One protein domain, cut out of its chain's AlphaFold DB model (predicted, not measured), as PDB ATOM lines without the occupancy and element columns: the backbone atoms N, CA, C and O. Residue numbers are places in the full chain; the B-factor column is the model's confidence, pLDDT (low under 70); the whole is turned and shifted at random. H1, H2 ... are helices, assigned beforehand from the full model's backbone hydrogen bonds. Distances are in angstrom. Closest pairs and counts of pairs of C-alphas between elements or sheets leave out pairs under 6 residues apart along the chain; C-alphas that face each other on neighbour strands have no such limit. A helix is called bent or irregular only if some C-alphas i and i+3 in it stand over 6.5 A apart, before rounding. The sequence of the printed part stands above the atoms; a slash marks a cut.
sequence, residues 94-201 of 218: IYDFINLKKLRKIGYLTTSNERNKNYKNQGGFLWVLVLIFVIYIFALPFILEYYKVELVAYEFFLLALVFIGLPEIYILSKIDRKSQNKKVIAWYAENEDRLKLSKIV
ATOM      1  N   ILE A  94      39.394  71.351 113.803       75.31
ATOM      2  CA  ILE A  94      40.051  70.144 113.263       75.31
ATOM      3  C   ILE A  94      39.724  69.951 111.769       75.31
ATOM      4  O   ILE A  94      40.580  69.551 110.981       75.31
ATOM      5  N   TYR A  95      38.497  70.279 111.358       80.94
ATOM      6  CA  TYR A  95      38.072  70.198 109.961       80.94
ATOM      7  C   TYR A  95      38.882  71.121 109.038       80.94
ATOM      8  O   TYR A  95      39.328  70.701 107.966       80.94
ATOM      9  N   ASP A  96      39.123  72.356 109.479       82.56
ATOM     10  CA  ASP A  96      39.904  73.343 108.736       82.56
ATOM     11  C   ASP A  96      41.353  72.854 108.575       82.56
ATOM     12  O   ASP A  96      41.910  72.879 107.475       82.56
ATOM     13  N   PHE A  97      41.932  72.308 109.651       80.81
ATOM     14  CA  PHE A  97      43.262  71.700 109.640       80.81
ATOM     15  C   PHE A  97      43.375  70.535 108.647       80.81
ATOM     16  O   PHE A  97      44.295  70.498 107.823       80.81
ATOM     17  N   ILE A  98      42.417  69.601 108.668       82.31
ATOM     18  CA  ILE A  98      42.386  68.452 107.750       82.31
ATOM     19  C   ILE A  98      42.345  68.926 106.294       82.31
ATOM     20  O   ILE A  98      43.059  68.388 105.440       82.31
ATOM     21  N   ASN A  99      41.521  69.927 105.989       86.62
ATOM     22  CA  ASN A  99      41.388  70.444 104.634       86.62
ATOM     23  C   ASN A  99      42.643  71.190 104.170       86.62
ATOM     24  O   ASN A  99      43.113  70.938 103.062       86.62
ATOM     25  N   LEU A 100      43.251  72.018 105.020       84.69
ATOM     26  CA  LEU A 100      44.526  72.676 104.715       84.69
ATOM     27  C   LEU A 100      45.642  71.663 104.445       84.69
ATOM     28  O   LEU A 100      46.380  71.790 103.465       84.69
ATOM     29  N   LYS A 101      45.719  70.598 105.247       82.81
ATOM     30  CA  LYS A 101      46.659  69.495 105.025       82.81
ATOM     31  C   LYS A 101      46.413  68.788 103.692       82.81
ATOM     32  O   LYS A 101      47.365  68.505 102.962       82.81
ATOM     33  N   LYS A 102      45.149  68.535 103.325       85.62
ATOM     34  CA  LYS A 102      44.794  67.986 102.003       85.62
ATOM     35  C   LYS A 102      45.260  68.910 100.876       85.62
ATOM     36  O   LYS A 102      45.841  68.415  99.913       85.62
ATOM     37  N   LEU A 103      45.067  70.225 101.007       86.62
ATOM     38  CA  LEU A 103      45.486  71.217 100.010       86.62
ATOM     39  C   LEU A 103      47.010  71.280  99.836       86.62
ATOM     40  O   LEU A 103      47.486  71.341  98.700       86.62
ATOM     41  N   ARG A 104      47.775  71.190 100.932       83.19
ATOM     42  CA  ARG A 104      49.242  71.060 100.892       83.19
ATOM     43  C   ARG A 104      49.671  69.768 100.197       83.19
ATOM     44  O   ARG A 104      50.490  69.797  99.284       83.19
ATOM     45  N   LYS A 105      49.048  68.635 100.538       84.06
ATOM     46  CA  LYS A 105      49.359  67.325  99.934       84.06
ATOM     47  C   LYS A 105      49.098  67.273  98.425       84.06
ATOM     48  O   LYS A 105      49.790  66.550  97.713       84.06
ATOM     49  N   ILE A 106      48.099  68.001  97.926       86.94
ATOM     50  CA  ILE A 106      47.835  68.099  96.479       86.94
ATOM     51  C   ILE A 106      48.668  69.191  95.790       86.94
ATOM     52  O   ILE A 106      48.533  69.366  94.581       86.94
ATOM     53  N   GLY A 107      49.499  69.927  96.536       83.81
ATOM     54  CA  GLY A 107      50.341  71.010  96.028       83.81
ATOM     55  C   GLY A 107      49.577  72.281  95.654       83.81
ATOM     56  O   GLY A 107      50.112  73.101  94.909       83.81
ATOM     57  N   TYR A 108      48.331  72.434  96.120       85.56
ATOM     58  CA  TYR A 108      47.531  73.645  95.904       85.56
ATOM     59  C   TYR A 108      47.996  74.791  96.808       85.56
ATOM     60  O   TYR A 108      48.022  75.944  96.375       85.56
ATOM     61  N   LEU A 109      48.402  74.461  98.038       84.50
ATOM     62  CA  LEU A 109      49.049  75.387  98.965       84.50
ATOM     63  C   LEU A 109      50.533  75.048  99.117       84.50
ATOM     64  O   LEU A 109      50.919  73.879  99.048       84.50
ATOM     65  N   THR A 110      51.351  76.071  99.337       78.06
ATOM     66  CA  THR A 110      52.750  75.948  99.757       78.06
ATOM     67  C   THR A 110      52.839  75.538 101.231       78.06
ATOM     68  O   THR A 110      51.839  75.498 101.952       78.06
ATOM     69  N   THR A 111      54.052  75.253 101.713       68.94
ATOM     70  CA  THR A 111      54.313  75.018 103.145       68.94
ATOM     71  C   THR A 111      53.928  76.227 104.001       68.94
ATOM     72  O   THR A 111      53.478  76.043 105.124       68.94
ATOM     73  N   SER A 112      54.019  77.437 103.438       66.38
ATOM     74  CA  SER A 112      53.565  78.690 104.048       66.38
ATOM     75  C   SER A 112      52.057  78.934 103.932       66.38
ATOM     76  O   SER A 112      51.613  80.027 104.236       66.38
ATOM     77  N   ASN A 113      51.259  77.951 103.494       69.31
ATOM     78  CA  ASN A 113      49.810  78.065 103.274       69.31
ATOM     79  C   ASN A 113      49.392  79.139 102.246       69.31
ATOM     80  O   ASN A 113      48.211  79.476 102.146       69.31
ATOM     81  N   GLU A 114      50.327  79.604 101.417       78.06
ATOM     82  CA  GLU A 114      50.053  80.477 100.279       78.06
ATOM     83  C   GLU A 114      49.615  79.666  99.059       78.06
ATOM     84  O   GLU A 114      49.984  78.504  98.870       78.06
ATOM     85  N   ARG A 115      48.839  80.291  98.173       81.81
ATOM     86  CA  ARG A 115      48.388  79.643  96.940       81.81
ATOM     87  C   ARG A 115      49.564  79.397  95.993       81.81
ATOM     88  O   ARG A 115      50.230  80.331  95.546       81.81
ATOM     89  N   ASN A 116      49.772  78.141  95.606       83.56
ATOM     90  CA  ASN A 116      50.816  77.774  94.658       83.56
ATOM     91  C   ASN A 116      50.440  78.207  93.230       83.56
ATOM     92  O   ASN A 116      49.568  77.612  92.592       83.56
ATOM     93  N   LYS A 117      51.143  79.213  92.695       80.12
ATOM     94  CA  LYS A 117      50.945  79.719  91.322       80.12
ATOM     95  C   LYS A 117      51.249  78.676  90.239       80.12
ATOM     96  O   LYS A 117      50.691  78.751  89.150       80.12
ATOM     97  N   ASN A 118      52.081  77.679  90.546       80.12
ATOM     98  CA  ASN A 118      52.461  76.604  89.626       80.12
ATOM     99  C   ASN A 118      51.528  75.384  89.697       80.12
ATOM    100  O   ASN A 118      51.809  74.360  89.068       80.12
ATOM    101  N   TYR A 119      50.424  75.456  90.449       80.31
ATOM    102  CA  TYR A 119      49.464  74.362  90.540       80.31
ATOM    103  C   TYR A 119      48.817  74.081  89.174       80.31
ATOM    104  O   TYR A 119      47.963  74.827  88.693       80.31
ATOM    105  N   LYS A 120      49.204  72.964  88.548       73.62
ATOM    106  CA  LYS A 120      48.564  72.455  87.332       73.62
ATOM    107  C   LYS A 120      47.518  71.412  87.697       73.62
ATOM    108  O   LYS A 120      47.833  70.335  88.201       73.62
ATOM    109  N   ASN A 121      46.265  71.710  87.376       67.94
ATOM    110  CA  ASN A 121      45.182  70.740  87.453       67.94
ATOM    111  C   ASN A 121      45.445  69.628  86.422       67.94
ATOM    112  O   ASN A 121      45.286  69.847  85.222       67.94
ATOM    113  N   GLN A 122      45.862  68.439  86.869       63.84
ATOM    114  CA  GLN A 122      46.150  67.267  86.022       63.84
ATOM    115  C   GLN A 122      44.867  66.623  85.457       63.84
ATOM    116  O   GLN A 122      44.641  65.417  85.534       63.84
ATOM    117  N   GLY A 123      43.965  67.440  84.915       63.28
ATOM    118  CA  GLY A 123      42.632  67.017  84.527       63.28
ATOM    119  C   GLY A 123      42.570  66.218  83.229       63.28
ATOM    120  O   GLY A 123      41.666  65.392  83.114       63.28
ATOM    121  N   GLY A 124      43.497  66.461  82.295       70.88
ATOM    122  CA  GLY A 124      43.462  65.897  80.940       70.88
ATOM    123  C   GLY A 124      43.820  64.411  80.871       70.88
ATOM    124  O   GLY A 124      43.147  63.656  80.182       70.88
ATOM    125  N   PHE A 125      44.810  63.965  81.650       77.31
ATOM    126  CA  PHE A 125      45.285  62.574  81.610       77.31
ATOM    127  C   PHE A 125      44.211  61.551  82.025       77.31
ATOM    128  O   PHE A 125      44.166  60.441  81.509       77.31
ATOM    129  N   LEU A 126      43.293  61.943  82.915       83.12
ATOM    130  CA  LEU A 126      42.208  61.075  83.384       83.12
ATOM    131  C   LEU A 126      41.224  60.727  82.254       83.12
ATOM    132  O   LEU A 126      40.794  59.585  82.150       83.12
ATOM    133  N   TRP A 127      40.915  61.684  81.374       82.12
ATOM    134  CA  TRP A 127      40.040  61.445  80.223       82.12
ATOM    135  C   TRP A 127      40.679  60.528  79.183       82.12
ATOM    136  O   TRP A 127      39.986  59.706  78.595       82.12
ATOM    137  N   VAL A 128      42.001  60.619  79.008       85.31
ATOM    138  CA  VAL A 128      42.754  59.699  78.146       85.31
ATOM    139  C   VAL A 128      42.662  58.266  78.677       85.31
ATOM    140  O   VAL A 128      42.378  57.356  77.905       85.31
ATOM    141  N   LEU A 129      42.818  58.059  79.991       84.88
ATOM    142  CA  LEU A 129      42.663  56.734  80.609       84.88
ATOM    143  C   LEU A 129      41.247  56.169  80.444       84.88
ATOM    144  O   LEU A 129      41.100  54.997  80.115       84.88
ATOM    145  N   VAL A 130      40.215  56.998  80.641       85.94
ATOM    146  CA  VAL A 130      38.814  56.595  80.425       85.94
ATOM    147  C   VAL A 130      38.588  56.192  78.969       85.94
ATOM    148  O   VAL A 130      37.999  55.149  78.711       85.94
ATOM    149  N   LEU A 131      39.089  56.977  78.013       88.19
ATOM    150  CA  LEU A 131      38.943  56.684  76.587       88.19
ATOM    151  C   LEU A 131      39.644  55.375  76.196       88.19
ATOM    152  O   LEU A 131      39.046  54.551  75.509       88.19
ATOM    153  N   ILE A 132      40.867  55.145  76.683       87.50
ATOM    154  CA  ILE A 132      41.591  53.881  76.475       87.50
ATOM    155  C   ILE A 132      40.813  52.703  77.073       87.50
ATOM    156  O   ILE A 132      40.705  51.662  76.434       87.50
ATOM    157  N   PHE A 133      40.244  52.863  78.269       85.38
ATOM    158  CA  PHE A 133      39.455  51.817  78.917       85.38
ATOM    159  C   PHE A 133      38.180  51.473  78.139       85.38
ATOM    160  O   PHE A 133      37.856  50.301  77.974       85.38
ATOM    161  N   VAL A 134      37.492  52.478  77.592       86.19
ATOM    162  CA  VAL A 134      36.328  52.257  76.725       86.19
ATOM    163  C   VAL A 134      36.735  51.493  75.464       86.19
ATOM    164  O   VAL A 134      36.115  50.483  75.145       86.19
ATOM    165  N   ILE A 135      37.810  51.913  74.783       87.69
ATOM    166  CA  ILE A 135      38.342  51.197  73.609       87.69
ATOM    167  C   ILE A 135      38.687  49.749  73.970       87.69
ATOM    168  O   ILE A 135      38.357  48.835  73.221       87.69
ATOM    169  N   TYR A 136      39.311  49.535  75.128       84.31
ATOM    170  CA  TYR A 136      39.675  48.212  75.622       84.31
ATOM    171  C   TYR A 136      38.455  47.301  75.819       84.31
ATOM    172  O   TYR A 136      38.468  46.168  75.339       84.31
ATOM    173  N   ILE A 137      37.382  47.797  76.451       82.44
ATOM    174  CA  ILE A 137      36.133  47.035  76.626       82.44
ATOM    175  C   ILE A 137      35.550  46.632  75.271       82.44
ATOM    176  O   ILE A 137      35.124  45.492  75.109       82.44
ATOM    177  N   PHE A 138      35.549  47.541  74.293       82.75
ATOM    178  CA  PHE A 138      35.032  47.244  72.957       82.75
ATOM    179  C   PHE A 138      35.936  46.303  72.155       82.75
ATOM    180  O   PHE A 138      35.419  45.524  71.365       82.75
ATOM    181  N   ALA A 139      37.256  46.343  72.348       83.81
ATOM    182  CA  ALA A 139      38.207  45.482  71.646       83.81
ATOM    183  C   ALA A 139      38.225  44.041  72.184       83.81
ATOM    184  O   ALA A 139      38.493  43.105  71.431       83.81
ATOM    185  N   LEU A 140      37.941  43.849  73.474       81.88
ATOM    186  CA  LEU A 140      38.049  42.556  74.149       81.88
ATOM    187  C   LEU A 140      37.171  41.446  73.523       81.88
ATOM    188  O   LEU A 140      37.713  40.367  73.285       81.88
ATOM    189  N   PRO A 141      35.892  41.674  73.156       79.88
ATOM    190  CA  PRO A 141      35.088  40.687  72.431       79.88
ATOM    191  C   PRO A 141      35.711  40.253  71.098       79.88
ATOM    192  O   PRO A 141      35.787  39.059  70.826       79.88
ATOM    193  N   PHE A 142      36.227  41.201  70.305       81.88
ATOM    194  CA  PHE A 142      36.862  40.899  69.016       81.88
ATOM    195  C   PHE A 142      38.139  40.072  69.180       81.88
ATOM    196  O   PHE A 142      38.415  39.191  68.371       81.88
ATOM    197  N   ILE A 143      38.920  40.336  70.230       83.00
ATOM    198  CA  ILE A 143      40.119  39.554  70.549       83.00
ATOM    199  C   ILE A 143      39.725  38.123  70.930       83.00
ATOM    200  O   ILE A 143      40.317  37.173  70.421       83.00
ATOM    201  N   LEU A 144      38.719  37.957  71.793       81.06
ATOM    202  CA  LEU A 144      38.238  36.634  72.200       81.06
ATOM    203  C   LEU A 144      37.721  35.819  71.005       81.06
ATOM    204  O   LEU A 144      38.042  34.636  70.892       81.06
ATOM    205  N   GLU A 145      36.994  36.463  70.087       79.19
ATOM    206  CA  GLU A 145      36.513  35.844  68.847       79.19
ATOM    207  C   GLU A 145      37.668  35.473  67.901       79.19
ATOM    208  O   GLU A 145      37.723  34.345  67.409       79.19
ATOM    209  N   TYR A 146      38.640  36.370  67.702       84.06
ATOM    210  CA  TYR A 146      39.807  36.133  66.842       84.06
ATOM    211  C   TYR A 146      40.641  34.926  67.295       84.06
ATOM    212  O   TYR A 146      41.068  34.118  66.467       84.06
ATOM    213  N   TYR A 147      40.848  34.770  68.606       84.25
ATOM    214  CA  TYR A 147      41.589  33.640  69.178       84.25
ATOM    215  C   TYR A 147      40.733  32.387  69.407       84.25
ATOM    216  O   TYR A 147      41.260  31.389  69.895       84.25
ATOM    217  N   LYS A 148      39.443  32.411  69.037       83.69
ATOM    218  CA  LYS A 148      38.489  31.307  69.238       83.69
ATOM    219  C   LYS A 148      38.491  30.789  70.680       83.69
ATOM    220  O   LYS A 148      38.504  29.582  70.915       83.69
ATOM    221  N   VAL A 149      38.530  31.703  71.650       76.38
ATOM    222  CA  VAL A 149      38.534  31.327  73.066       76.38
ATOM    223  C   VAL A 149      37.118  30.912  73.461       76.38
ATOM    224  O   VAL A 149      36.239  31.755  73.635       76.38
ATOM    225  N   GLU A 150      36.891  29.610  73.604       77.81
ATOM    226  CA  GLU A 150      35.645  29.076  74.152       77.81
ATOM    227  C   GLU A 150      35.676  29.198  75.679       77.81
ATOM    228  O   GLU A 150      36.304  28.399  76.366       77.81
ATOM    229  N   LEU A 151      35.031  30.239  76.206       73.56
ATOM    230  CA  LEU A 151      34.880  30.443  77.647       73.56
ATOM    231  C   LEU A 151      33.521  29.923  78.102       73.56
ATOM    232  O   LEU A 151      32.480  30.298  77.555       73.56
ATOM    233  N   VAL A 152      33.513  29.129  79.170       80.31
ATOM    234  CA  VAL A 152      32.267  28.826  79.883       80.31
ATOM    235  C   VAL A 152      31.811  30.090  80.627       80.31
ATOM    236  O   VAL A 152      32.629  30.915  81.033       80.31
ATOM    237  N   ALA A 153      30.502  30.261  80.845       71.56
ATOM    238  CA  ALA A 153      29.926  31.480  81.435       71.56
ATOM    239  C   ALA A 153      30.614  31.954  82.738       71.56
ATOM    240  O   ALA A 153      30.738  33.157  82.968       71.56
ATOM    241  N   TYR A 154      31.094  31.026  83.575       71.81
ATOM    242  CA  TYR A 154      31.811  31.365  84.810       71.81
ATOM    243  C   TYR A 154      33.222  31.933  84.552       71.81
ATOM    244  O   TYR A 154      33.661  32.833  85.266       71.81
ATOM    245  N   GLU A 155      33.919  31.453  83.522       75.56
ATOM    246  CA  GLU A 155      35.267  31.901  83.146       75.56
ATOM    247  C   GLU A 155      35.203  33.296  82.542       75.56
ATOM    248  O   GLU A 155      35.995  34.163  82.904       75.56
ATOM    249  N   PHE A 156      34.192  33.547  81.704       76.25
ATOM    250  CA  PHE A 156      33.903  34.883  81.195       76.25
ATOM    251  C   PHE A 156      33.624  35.870  82.335       76.25
ATOM    252  O   PHE A 156      34.155  36.979  82.335       76.25
ATOM    253  N   PHE A 157      32.844  35.460  83.340       70.06
ATOM    254  CA  PHE A 157      32.554  36.297  84.502       70.06
ATOM    255  C   PHE A 157      33.814  36.620  85.322       70.06
ATOM    256  O   PHE A 157      34.025  37.776  85.687       70.06
ATOM    257  N   LEU A 158      34.684  35.635  85.571       76.12
ATOM    258  CA  LEU A 158      35.964  35.855  86.257       76.12
ATOM    259  C   LEU A 158      36.884  36.790  85.465       76.12
ATOM    260  O   LEU A 158      37.490  37.698  86.038       76.12
ATOM    261  N   LEU A 159      36.952  36.603  84.148       79.19
ATOM    262  CA  LEU A 159      37.761  37.426  83.258       79.19
ATOM    263  C   LEU A 159      37.232  38.867  83.237       79.19
ATOM    264  O   LEU A 159      38.005  39.802  83.416       79.19
ATOM    265  N   ALA A 160      35.915  39.065  83.153       75.00
ATOM    266  CA  ALA A 160      35.298  40.383  83.269       75.00
ATOM    267  C   ALA A 160      35.591  41.042  84.630       75.00
ATOM    268  O   ALA A 160      35.968  42.211  84.684       75.00
ATOM    269  N   LEU A 161      35.498  40.306  85.739       76.94
ATOM    270  CA  LEU A 161      35.741  40.855  87.078       76.94
ATOM    271  C   LEU A 161      37.193  41.341  87.238       76.94
ATOM    272  O   LEU A 161      37.431  42.427  87.765       76.94
ATOM    273  N   VAL A 162      38.165  40.586  86.722       78.12
ATOM    274  CA  VAL A 162      39.585  40.960  86.794       78.12
ATOM    275  C   VAL A 162      39.925  42.073  85.802       78.12
ATOM    276  O   VAL A 162      40.523  43.079  86.183       78.12
ATOM    277  N   PHE A 163      39.543  41.913  84.535       78.06
ATOM    278  CA  PHE A 163      39.991  42.787  83.450       78.06
ATOM    279  C   PHE A 163      39.142  44.046  83.266       78.06
ATOM    280  O   PHE A 163      39.636  45.020  82.706       78.06
ATOM    281  N   ILE A 164      37.892  44.051  83.728       81.19
ATOM    282  CA  ILE A 164      37.019  45.232  83.709       81.19
ATOM    283  C   ILE A 164      36.929  45.812  85.118       81.19
ATOM    284  O   ILE A 164      37.192  46.999  85.302       81.19
ATOM    285  N   GLY A 165      36.666  44.971  86.121       77.56
ATOM    286  CA  GLY A 165      36.439  45.427  87.494       77.56
ATOM    287  C   GLY A 165      37.649  46.116  88.132       77.56
ATOM    288  O   GLY A 165      37.499  47.195  88.703       77.56
ATOM    289  N   LEU A 166      38.866  45.562  88.022       82.12
ATOM    290  CA  LEU A 166      40.045  46.202  88.630       82.12
ATOM    291  C   LEU A 166      40.392  47.555  87.980       82.12
ATOM    292  O   LEU A 166      40.578  48.529  88.724       82.12
ATOM    293  N   PRO A 167      40.462  47.680  86.637       83.44
ATOM    294  CA  PRO A 167      40.699  48.981  86.017       83.44
ATOM    295  C   PRO A 167      39.565  49.982  86.265       83.44
ATOM    296  O   PRO A 167      39.846  51.161  86.486       83.44
ATOM    297  N   GLU A 168      38.306  49.535  86.295       82.12
ATOM    298  CA  GLU A 168      37.157  50.384  86.622       82.12
ATOM    299  C   GLU A 168      37.285  50.970  88.032       82.12
ATOM    300  O   GLU A 168      37.242  52.191  88.194       82.12
ATOM    301  N   ILE A 169      37.532  50.130  89.044       85.31
ATOM    302  CA  ILE A 169      37.738  50.572  90.433       85.31
ATOM    303  C   ILE A 169      38.888  51.585  90.508       85.31
ATOM    304  O   ILE A 169      38.782  52.606  91.196       85.31
ATOM    305  N   TYR A 170      39.980  51.347  89.777       85.31
ATOM    306  CA  TYR A 170      41.108  52.275  89.720       85.31
ATOM    307  C   TYR A 170      40.718  53.637  89.125       85.31
ATOM    308  O   TYR A 170      41.047  54.684  89.696       85.31
ATOM    309  N   ILE A 171      40.003  53.645  87.996       85.50
ATOM    310  CA  ILE A 171      39.545  54.867  87.324       85.50
ATOM    311  C   ILE A 171      38.556  55.629  88.210       85.50
ATOM    312  O   ILE A 171      38.738  56.831  88.425       85.50
ATOM    313  N   LEU A 172      37.560  54.944  88.778       86.00
ATOM    314  CA  LEU A 172      36.580  55.537  89.690       86.00
ATOM    315  C   LEU A 172      37.265  56.162  90.907       86.00
ATOM    316  O   LEU A 172      37.011  57.323  91.222       86.00
ATOM    317  N   SER A 173      38.236  55.471  91.511       85.25
ATOM    318  CA  SER A 173      39.030  56.016  92.619       85.25
ATOM    319  C   SER A 173      39.761  57.315  92.241       85.25
ATOM    320  O   SER A 173      39.821  58.269  93.026       85.25
ATOM    321  N   LYS A 174      40.294  57.411  91.014       86.00
ATOM    322  CA  LYS A 174      40.928  58.643  90.509       86.00
ATOM    323  C   LYS A 174      39.915  59.767  90.292       86.00
ATOM    324  O   LYS A 174      40.230  60.919  90.611       86.00
ATOM    325  N   ILE A 175      38.732  59.456  89.762       85.88
ATOM    326  CA  ILE A 175      37.638  60.419  89.567       85.88
ATOM    327  C   ILE A 175      37.175  60.966  90.920       85.88
ATOM    328  O   ILE A 175      37.136  62.187  91.100       85.88
ATOM    329  N   ASP A 176      36.927  60.089  91.891       85.88
ATOM    330  CA  ASP A 176      36.514  60.464  93.241       85.88
ATOM    331  C   ASP A 176      37.555  61.342  93.921       85.88
ATOM    332  O   ASP A 176      37.225  62.408  94.444       85.88
ATOM    333  N   ARG A 177      38.838  60.976  93.839       85.12
ATOM    334  CA  ARG A 177      39.925  61.800  94.379       85.12
ATOM    335  C   ARG A 177      39.950  63.193  93.747       85.12
ATOM    336  O   ARG A 177      40.148  64.183  94.448       85.12
ATOM    337  N   LYS A 178      39.730  63.303  92.435       85.62
ATOM    338  CA  LYS A 178      39.652  64.599  91.739       85.62
ATOM    339  C   LYS A 178      38.437  65.411  92.195       85.62
ATOM    340  O   LYS A 178      38.562  66.619  92.393       85.62
ATOM    341  N   SER A 179      37.289  64.765  92.386       86.56
ATOM    342  CA  SER A 179      36.072  65.386  92.919       86.56
ATOM    343  C   SER A 179      36.286  65.911  94.342       86.56
ATOM    344  O   SER A 179      36.023  67.081  94.617       86.56
ATOM    345  N   GLN A 180      36.871  65.098  95.226       87.00
ATOM    346  CA  GLN A 180      37.227  65.503  96.586       87.00
ATOM    347  C   GLN A 180      38.192  66.692  96.589       87.00
ATOM    348  O   GLN A 180      37.945  67.668  97.290       87.00
ATOM    349  N   ASN A 181      39.242  66.668  95.761       89.19
ATOM    350  CA  ASN A 181      40.177  67.791  95.655       89.19
ATOM    351  C   ASN A 181      39.470  69.087  95.237       89.19
ATOM    352  O   ASN A 181      39.728  70.133  95.825       89.19
ATOM    353  N   LYS A 182      38.548  69.027  94.265       88.19
ATOM    354  CA  LYS A 182      37.748  70.192  93.859       88.19
ATOM    355  C   LYS A 182      36.897  70.732  95.006       88.19
ATOM    356  O   LYS A 182      36.872  71.942  95.195       88.19
ATOM    357  N   LYS A 183      36.243  69.856  95.780       89.75
ATOM    358  CA  LYS A 183      35.447  70.258  96.952       89.75
ATOM    359  C   LYS A 183      36.301  70.984  97.991       89.75
ATOM    360  O   LYS A 183      35.894  72.025  98.484       89.75
ATOM    361  N   VAL A 184      37.498  70.473  98.281       88.44
ATOM    362  CA  VAL A 184      38.408  71.102  99.251       88.44
ATOM    363  C   VAL A 184      38.945  72.444  98.728       88.44
ATOM    364  O   VAL A 184      39.074  73.390  99.497       88.44
ATOM    365  N   ILE A 185      39.217  72.562  97.424       89.75
ATOM    366  CA  ILE A 185      39.627  73.834  96.803       89.75
ATOM    367  C   ILE A 185      38.495  74.870  96.861       89.75
ATOM    368  O   ILE A 185      38.751  76.022  97.200       89.75
ATOM    369  N   ALA A 186      37.258  74.467  96.554       90.81
ATOM    370  CA  ALA A 186      36.088  75.343  96.646       90.81
ATOM    371  C   ALA A 186      35.862  75.816  98.087       90.81
ATOM    372  O   ALA A 186      35.764  77.014  98.330       90.81
ATOM    373  N   TRP A 187      35.917  74.888  99.047       92.62
ATOM    374  CA  TRP A 187      35.855  75.205 100.471       92.62
ATOM    375  C   TRP A 187      36.910  76.243 100.885       92.62
ATOM    376  O   TRP A 187      36.597  77.170 101.627       92.62
ATOM    377  N   TYR A 188      38.152  76.127 100.397       89.50
ATOM    378  CA  TYR A 188      39.202  77.100 100.714       89.50
ATOM    379  C   TYR A 188      38.879  78.488 100.165       89.50
ATOM    380  O   TYR A 188      39.045  79.459 100.888       89.50
ATOM    381  N   ALA A 189      38.384  78.579  98.927       88.81
ATOM    382  CA  ALA A 189      38.000  79.856  98.326       88.81
ATOM    383  C   ALA A 189      36.869  80.551  99.106       88.81
ATOM    384  O   ALA A 189      36.888  81.766  99.257       88.81
ATOM    385  N   GLU A 190      35.919  79.786  99.651       90.75
ATOM    386  CA  GLU A 190      34.829  80.314 100.486       90.75
ATOM    387  C   GLU A 190      35.295  80.766 101.881       90.75
ATOM    388  O   GLU A 190      34.649  81.599 102.512       90.75
ATOM    389  N   ASN A 191      36.403  80.213 102.384       87.62
ATOM    390  CA  ASN A 191      36.872  80.415 103.758       87.62
ATOM    391  C   ASN A 191      38.199  81.185 103.848       87.62
ATOM    392  O   ASN A 191      38.741  81.333 104.945       87.62
ATOM    393  N   GLU A 192      38.731  81.662 102.723       84.56
ATOM    394  CA  GLU A 192      40.081  82.223 102.614       84.56
ATOM    395  C   GLU A 192      40.295  83.400 103.574       84.56
ATOM    396  O   GLU A 192      41.281  83.424 104.311       84.56
ATOM    397  N   ASP A 193      39.346  84.333 103.633       83.00
ATOM    398  CA  ASP A 193      39.459  85.534 104.465       83.00
ATOM    399  C   ASP A 193      39.476  85.199 105.959       83.00
ATOM    400  O   ASP A 193      40.311  85.705 106.710       83.00
ATOM    401  N   ARG A 194      38.620  84.263 106.389       84.44
ATOM    402  CA  ARG A 194      38.597  83.758 107.770       84.44
ATOM    403  C   ARG A 194      39.929  83.104 108.143       84.44
ATOM    404  O   ARG A 194      40.434  83.333 109.239       84.44
ATOM    405  N   LEU A 195      40.500  82.311 107.235       79.75
ATOM    406  CA  LEU A 195      41.764  81.599 107.454       79.75
ATOM    407  C   LEU A 195      42.980  82.540 107.464       79.75
ATOM    408  O   LEU A 195      43.952  82.293 108.180       79.75
ATOM    409  N   LYS A 196      42.933  83.637 106.701       75.81
ATOM    410  CA  LYS A 196      43.937  84.710 106.762       75.81
ATOM    411  C   LYS A 196      43.861  85.473 108.081       75.81
ATOM    412  O   LYS A 196      44.892  85.712 108.705       75.81
ATOM    413  N   LEU A 197      42.650  85.806 108.532       68.44
ATOM    414  CA  LEU A 197      42.417  86.492 109.807       68.44
ATOM    415  C   LEU A 197      42.885  85.665 111.010       68.44
ATOM    416  O   LEU A 197      43.409  86.223 111.971       68.44
ATOM    417  N   SER A 198      42.763  84.338 110.947       64.75
ATOM    418  CA  SER A 198      43.263  83.439 111.989       64.75
ATOM    419  C   SER A 198      44.782  83.208 111.947       64.75
ATOM    420  O   SER A 198      45.270  82.357 112.682       64.75
ATOM    421  N   LYS A 199      45.535  83.951 111.113       63.19
ATOM    422  CA  LYS A 199      46.995  83.835 110.884       63.19
ATOM    423  C   LYS A 199      47.489  82.460 110.418       63.19
ATOM    424  O   LYS A 199      48.677  82.291 110.166       63.19
ATOM    425  N   ILE A 200      46.587  81.513 110.185       58.97
ATOM    426  CA  ILE A 200      46.921  80.152 109.753       58.97
ATOM    427  C   ILE A 200      47.536  80.146 108.349       58.97
ATOM    428  O   ILE A 200      48.312  79.259 108.008       58.97
ATOM    429  N   VAL A 201      47.246  81.166 107.541       50.56
ATOM    430  CA  VAL A 201      47.794  81.338 106.186       50.56
ATOM    431  C   VAL A 201      49.235  81.886 106.175       50.56
ATOM    432  O   VAL A 201      49.807  81.993 105.104       50.56
TER     433      VAL A 201
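This is residues 94 to 201 of the 218 residues of an uncharacterized protein of Pasteurella langaaensis DSM 22999 (UniProt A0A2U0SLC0). A long, rod-like helical hairpin: H3 runs nearly the whole length, H2 folds along part of it, and the short H1 packs steeply across H3 near its far end, away from the hairpin's turn. Around that turn residues 142 to 148 and 152 to 158 stand free, and residues 106 to 122 lead from H1 to H2 with no named element. The printed part has 108 residues with three named helices, in the order H1, H2, H3, and no named strand; the class is all helix. It is extended, with a radius of gyration of the C-alphas of 21.2 A and spans of 68 by 27 by 20 A.

H1 is residues 94 to 105, starting at C-alpha 94 (40.051, 70.144, 113.263). H2 is residues 123 to 146, 35.7 A long. It is only just irregular, with C-alphas 138 and 141 6.6 A apart, and has a kink of 34 degrees near residue 139. H3 is residues 153 to 197, 63.1 A long, ending at C-alpha 197 (42.417, 86.492, 109.807). It is irregular, with C-alphas 190 and 193 8.0 A apart, and has a kink of 61 degrees near residue 191.

H1 touches H3 with residues 99 to 103 alone; the closest C-alphas, of Asn 99 and Val 184, are 6.2 A apart. They run opposite ways at a steep tilt of 68 degrees, only just short of about perpendicular. H1 and H2 are apart. H2 and H3 form a helical hairpin, opposite ways at a shallow tilt of 6 degrees. H2 touches H3 with residues 126 to 137 alone; the closest C-alphas, of Val 130 and Ile 171, are 7.1 A apart. Every O i to N i+4 pair is within hydrogen-bond range in H1, 17 of 20 in H2 and 37 of 41 in H3.

The C-alphas farthest apart, of Lys 148 and Leu 197, are 68.6 A apart. The printed part has no cut. The link from H1 to H2 is long, 17 residues; that from H2 to H3 is short, 6 residues. Residues 111 to 113, 121 to 123 and 197 to 201 have pLDDT under 70.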